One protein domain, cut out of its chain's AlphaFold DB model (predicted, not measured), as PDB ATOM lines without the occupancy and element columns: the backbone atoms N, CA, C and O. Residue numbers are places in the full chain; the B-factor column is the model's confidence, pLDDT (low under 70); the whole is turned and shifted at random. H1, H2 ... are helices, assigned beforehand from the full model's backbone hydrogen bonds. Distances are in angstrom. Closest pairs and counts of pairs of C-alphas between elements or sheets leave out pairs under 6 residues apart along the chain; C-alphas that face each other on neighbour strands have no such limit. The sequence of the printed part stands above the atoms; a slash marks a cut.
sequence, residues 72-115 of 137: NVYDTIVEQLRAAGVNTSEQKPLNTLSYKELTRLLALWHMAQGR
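Overview. This is residues 72 to 115 of the 137 residues of an uncharacterized protein of Drosophila mojavensis (UniProt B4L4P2). The longer helix, H2, sticks out as a free arm, and the shorter helix, H1, is set apart from it; between them a long link loops out and folds back, in a flat outline. Look for 44 printed residues with two named helices, H1 then H2, no named strand, and the class all helix. The whole is only just extended, close to loose, with a radius of gyration of the C-alphas of 14.1 A and spans of 42 by 25 by 8 A.

Arrangement. Start from H2, residues 99 to 113, and look across to H1, residues 72 to 83: they are apart, with no C-alpha of the one within 8 A of the other. In both helices every backbone O i to N i+4 pair is within hydrogen-bond range.

Along the chain. Find C-alpha 99 at (6.042, 39.537, 38.665); from there H2 runs 21.3 A to C-alpha 113 at (12.066, 41.961, 58.918). H1 begins at C-alpha 72, at (8.888, 38.594, 25.357), and runs 16.6 A.

Size, cuts and confidence. The C-alphas of Ala 84 and Arg 115, the two farthest apart, are 42.2 A apart. The link, residues 84 to 98, is long, and its residues 87 to 92 stand free. The printed part has no cut. Confidence is under 70 at residues 72 to 75, 94 and 114 to 115.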
ATOM      1  N   ASN A  72       7.696  39.122  26.012       61.28
ATOM      2  CA  ASN A  72       8.888  38.594  25.357       61.28
ATOM      3  C   ASN A  72       9.947  39.658  25.015       61.28
ATOM      4  O   ASN A  72      11.087  39.298  24.753       61.28
ATOM      5  N   VAL A  73       9.625  40.961  24.995       67.19
ATOM      6  CA  VAL A  73      10.613  41.992  24.605       67.19
ATOM      7  C   VAL A  73      11.726  42.102  25.646       67.19
ATOM      8  O   VAL A  73      12.901  42.187  25.295       67.19
ATOM      9  N   TYR A  74      11.389  42.034  26.931       63.69
ATOM     10  CA  TYR A  74      12.385  42.133  28.000       63.69
ATOM     11  C   TYR A  74      13.297  40.905  28.063       63.69
ATOM     12  O   TYR A  74      14.500  41.055  28.279       63.69
ATOM     13  N   ASP A  75      12.757  39.717  27.783       69.81
ATOM     14  CA  ASP A  75      13.550  38.489  27.695       69.81
ATOM     15  C   ASP A  75      14.573  38.575  26.552       69.81
ATOM     16  O   ASP A  75      15.744  38.244  26.745       69.81
ATOM     17  N   THR A  76      14.178  39.138  25.401       75.69
ATOM     18  CA  THR A  76      15.101  39.316  24.266       75.69
ATOM     19  C   THR A  76      16.245  40.283  24.564       75.69
ATOM     20  O   THR A  76      17.374  40.043  24.140       75.69
ATOM     21  N   ILE A  77      15.997  41.351  25.328       78.81
ATOM     22  CA  ILE A  77      17.037  42.328  25.682       78.81
ATOM     23  C   ILE A  77      18.054  41.697  26.635       78.81
ATOM     24  O   ILE A  77      19.260  41.857  26.453       78.81
ATOM     25  N   VAL A  78      17.591  40.948  27.640       80.31
ATOM     26  CA  VAL A  78      18.496  40.276  28.582       80.31
ATOM     27  C   VAL A  78      19.336  39.212  27.882       80.31
ATOM     28  O   VAL A  78      20.528  39.090  28.167       80.31
ATOM     29  N   GLU A  79      18.754  38.477  26.936       77.50
ATOM     30  CA  GLU A  79      19.490  37.499  26.139       77.50
ATOM     31  C   GLU A  79      20.561  38.157  25.255       77.50
ATOM     32  O   GLU A  79      21.704  37.698  25.236       77.50
ATOM     33  N   GLN A  80      20.244  39.287  24.614       80.56
ATOM     34  CA  GLN A  80      21.212  40.067  23.835       80.56
ATOM     35  C   GLN A  80      22.360  40.610  24.696       80.56
ATOM     36  O   GLN A  80      23.524  40.510  24.307       80.56
ATOM     37  N   LEU A  81      22.065  41.139  25.886       80.81
ATOM     38  CA  LEU A  81      23.084  41.641  26.816       80.81
ATOM     39  C   LEU A  81      23.980  40.517  27.348       80.81
ATOM     40  O   LEU A  81      25.195  40.685  27.448       80.81
ATOM     41  N   ARG A  82      23.399  39.345  27.626       81.56
ATOM     42  CA  ARG A  82      24.155  38.151  28.022       81.56
ATOM     43  C   ARG A  82      25.064  37.666  26.891       81.56
ATOM     44  O   ARG A  82      26.221  37.352  27.151       81.56
ATOM     45  N   ALA A  83      24.572  37.642  25.651       78.81
ATOM     46  CA  ALA A  83      25.369  37.293  24.472       78.81
ATOM     47  C   ALA A  83      26.512  38.293  24.222       78.81
ATOM     48  O   ALA A  83      27.597  37.897  23.804       78.81
ATOM     49  N   ALA A  84      26.300  39.571  24.546       79.81
ATOM     50  CA  ALA A  84      27.324  40.613  24.510       79.81
ATOM     51  C   ALA A  84      28.327  40.544  25.682       79.81
ATOM     52  O   ALA A  84      29.234  41.371  25.761       79.81
ATOM     53  N   GLY A  85      28.186  39.578  26.599       75.69
ATOM     54  CA  GLY A  85      29.077  39.409  27.750       75.69
ATOM     55  C   GLY A  85      28.925  40.495  28.818       75.69
ATOM     56  O   GLY A  85      29.814  40.663  29.654       75.69
ATOM     57  N   VAL A  86      27.819  41.245  28.798       74.69
ATOM     58  CA  VAL A  86      27.543  42.293  29.783       74.69
ATOM     59  C   VAL A  86      27.187  41.635  31.111       74.69
ATOM     60  O   VAL A  86      26.184  40.929  31.228       74.69
ATOM     61  N   ASN A  87      28.008  41.893  32.125       76.31
ATOM     62  CA  ASN A  87      27.772  41.445  33.490       76.31
ATOM     63  C   ASN A  87      27.304  42.608  34.366       76.31
ATOM     64  O   ASN A  87      27.590  43.773  34.096       76.31
ATOM     65  N   THR A  88      26.606  42.275  35.450       73.56
ATOM     66  CA  THR A  88      26.325  43.245  36.518       73.56
ATOM     67  C   THR A  88      27.629  43.688  37.196       73.56
ATOM     68  O   THR A  88      28.655  43.014  37.076       73.56
ATOM     69  N   SER A  89      27.613  44.805  37.932       70.31
ATOM     70  CA  SER A  89      28.794  45.318  38.657       70.31
ATOM     71  C   SER A  89      29.415  44.288  39.610       70.31
ATOM     72  O   SER A  89      30.624  44.283  39.820       70.31
ATOM     73  N   GLU A  90      28.601  43.370  40.129       74.75
ATOM     74  CA  GLU A  90      29.016  42.260  40.991       74.75
ATOM     75  C   GLU A  90      29.485  41.016  40.214       74.75
ATOM     76  O   GLU A  90      29.636  39.946  40.801       74.75
ATOM     77  N   GLN A  91      29.676  41.119  38.895       74.19
ATOM     78  CA  GLN A  91      30.003  40.011  37.985       74.19
ATOM     79  C   GLN A  91      28.973  38.869  37.991       74.19
ATOM     80  O   GLN A  91      29.263  37.745  37.582       74.19
ATOM     81  N   LYS A  92      27.748  39.145  38.444       73.00
ATOM     82  CA  LYS A  92      26.660  38.167  38.451       73.00
ATOM     83  C   LYS A  92      25.920  38.166  37.111       73.00
ATOM     84  O   LYS A  92      25.786  39.234  36.495       73.00
ATOM     85  N   PRO A  93      25.404  36.999  36.684       70.62
ATOM     86  CA  PRO A  93      24.610  36.890  35.470       70.62
ATOM     87  C   PRO A  93      23.297  37.673  35.594       70.62
ATOM     88  O   PRO A  93      22.690  37.737  36.664       70.62
ATOM     89  N   LEU A  94      22.848  38.246  34.477       69.50
ATOM     90  CA  LEU A  94      21.544  38.898  34.370       69.50
ATOM     91  C   LEU A  94      20.428  37.852  34.500       69.50
ATOM     92  O   LEU A  94      20.355  36.918  33.692       69.50
ATOM     93  N   ASN A  95      19.552  38.038  35.487       75.94
ATOM     94  CA  ASN A  95      18.337  37.248  35.675       75.94
ATOM     95  C   ASN A  95      17.112  38.096  35.336       75.94
ATOM     96  O   ASN A  95      16.974  39.213  35.835       75.94
ATOM     97  N   THR A  96      16.208  37.543  34.530       78.81
ATOM     98  CA  THR A  96      14.836  38.038  34.440       78.81
ATOM     99  C   THR A  96      14.035  37.427  35.578       78.81
ATOM    100  O   THR A  96      14.242  36.274  35.958       78.81
ATOM    101  N   LEU A  97      13.164  38.227  36.181       76.38
ATOM    102  CA  LEU A  97      12.334  37.797  37.293       76.38
ATOM    103  C   LEU A  97      10.884  38.111  36.952       76.38
ATOM    104  O   LEU A  97      10.563  39.244  36.586       76.38
ATOM    105  N   SER A  98      10.001  37.123  37.063       80.25
ATOM    106  CA  SER A  98       8.581  37.343  36.803       80.25
ATOM    107  C   SER A  98       7.930  38.128  37.944       80.25
ATOM    108  O   SER A  98       8.367  38.088  39.098       80.25
ATOM    109  N   TYR A  99       6.811  38.797  37.655       81.56
ATOM    110  CA  TYR A  99       6.042  39.537  38.665       81.56
ATOM    111  C   TYR A  99       5.669  38.677  39.891       81.56
ATOM    112  O   TYR A  99       5.710  39.135  41.037       81.56
ATOM    113  N   LYS A 100       5.351  37.395  39.672       84.94
ATOM    114  CA  LYS A 100       5.025  36.438  40.744       84.94
ATOM    115  C   LYS A 100       6.229  36.124  41.632       84.94
ATOM    116  O   LYS A 100       6.086  35.960  42.840       84.94
ATOM    117  N   GLU A 101       7.416  36.039  41.050       83.44
ATOM    118  CA  GLU A 101       8.646  35.782  41.801       83.44
ATOM    119  C   GLU A 101       9.085  37.019  42.578       83.44
ATOM    120  O   GLU A 101       9.486  36.895  43.734       83.44
ATOM    121  N   LEU A 102       8.925  38.210  41.992       87.31
ATOM    122  CA  LEU A 102       9.228  39.481  42.652       87.31
ATOM    123  C   LEU A 102       8.346  39.666  43.885       87.31
ATOM    124  O   LEU A 102       8.846  39.912  44.981       87.31
ATOM    125  N   THR A 103       7.036  39.480  43.730       85.88
ATOM    126  CA  THR A 103       6.083  39.577  44.846       85.88
ATOM    127  C   THR A 103       6.362  38.539  45.934       85.88
ATOM    128  O   THR A 103       6.261  38.854  47.119       85.88
ATOM    129  N   ARG A 104       6.800  37.326  45.568       85.38
ATOM    130  CA  ARG A 104       7.208  36.296  46.537       85.38
ATOM    131  C   ARG A 104       8.484  36.666  47.291       85.38
ATOM    132  O   ARG A 104       8.540  36.472  48.504       85.38
ATOM    133  N   LEU A 105       9.491  37.198  46.601       88.56
ATOM    134  CA  LEU A 105      10.727  37.691  47.217       88.56
ATOM    135  C   LEU A 105      10.455  38.866  48.153       88.56
ATOM    136  O   LEU A 105      10.994  38.901  49.257       88.56
ATOM    137  N   LEU A 106       9.565  39.776  47.759       86.69
ATOM    138  CA  LEU A 106       9.146  40.894  48.595       86.69
ATOM    139  C   LEU A 106       8.408  40.414  49.853       86.69
ATOM    140  O   LEU A 106       8.693  40.884  50.952       86.69
ATOM    141  N   ALA A 107       7.510  39.436  49.714       85.69
ATOM    142  CA  ALA A 107       6.826  38.829  50.852       85.69
ATOM    143  C   ALA A 107       7.815  38.143  51.811       85.69
ATOM    144  O   ALA A 107       7.748  38.352  53.020       85.69
ATOM    145  N   LEU A 108       8.773  37.377  51.278       85.56
ATOM    146  CA  LEU A 108       9.852  36.760  52.058       85.56
ATOM    147  C   LEU A 108      10.698  37.801  52.794       85.56
ATOM    148  O   LEU A 108      11.006  37.622  53.971       85.56
ATOM    149  N   TRP A 109      11.041  38.900  52.126       85.50
ATOM    150  CA  TRP A 109      11.784  39.999  52.731       85.50
ATOM    151  C   TRP A 109      11.002  40.649  53.874       85.50
ATOM    152  O   TRP A 109      11.538  40.808  54.968       85.50
ATOM    153  N   HIS A 110       9.715  40.929  53.671       82.38
ATOM    154  CA  HIS A 110       8.848  41.479  54.711       82.38
ATOM    155  C   HIS A 110       8.717  40.529  55.917       82.38
ATOM    156  O   HIS A 110       8.761  40.958  57.068       82.38
ATOM    157  N   MET A 111       8.629  39.215  55.682       78.62
ATOM    158  CA  MET A 111       8.635  38.216  56.760       78.62
ATOM    159  C   MET A 111       9.970  38.158  57.514       78.62
ATOM    160  O   MET A 111       9.983  37.915  58.721       78.62
ATOM    161  N   ALA A 112      11.093  38.386  56.830       76.62
ATOM    162  CA  ALA A 112      12.416  38.399  57.446       76.62
ATOM    163  C   ALA A 112      12.647  39.630  58.345       76.62
ATOM    164  O   ALA A 112      13.449  39.560  59.275       76.62
ATOM    165  N   GLN A 113      11.930  40.735  58.120       71.88
ATOM    166  CA  GLN A 113      12.066  41.961  58.918       71.88
ATOM    167  C   GLN A 113      11.432  41.881  60.306       71.88
ATOM    168  O   GLN A 113      11.941  42.482  61.249       71.88
ATOM    169  N   GLY A 114      10.348  41.121  60.464       63.56
ATOM    170  CA  GLY A 114       9.551  41.111  61.696       63.56
ATOM    171  C   GLY A 114      10.144  40.340  62.882       63.56
ATOM    172  O   GLY A 114       9.441  40.138  63.869       63.56
ATOM    173  N   ARG A 115      11.391  39.849  62.809       61.62
ATOM    174  CA  ARG A 115      11.931  38.871  63.777       61.62
ATOM    175  C   ARG A 115      13.012  39.370  64.740       61.62
ATOM    176  O   ARG A 115      13.475  38.577  65.548       61.62
TER     177      ARG A 115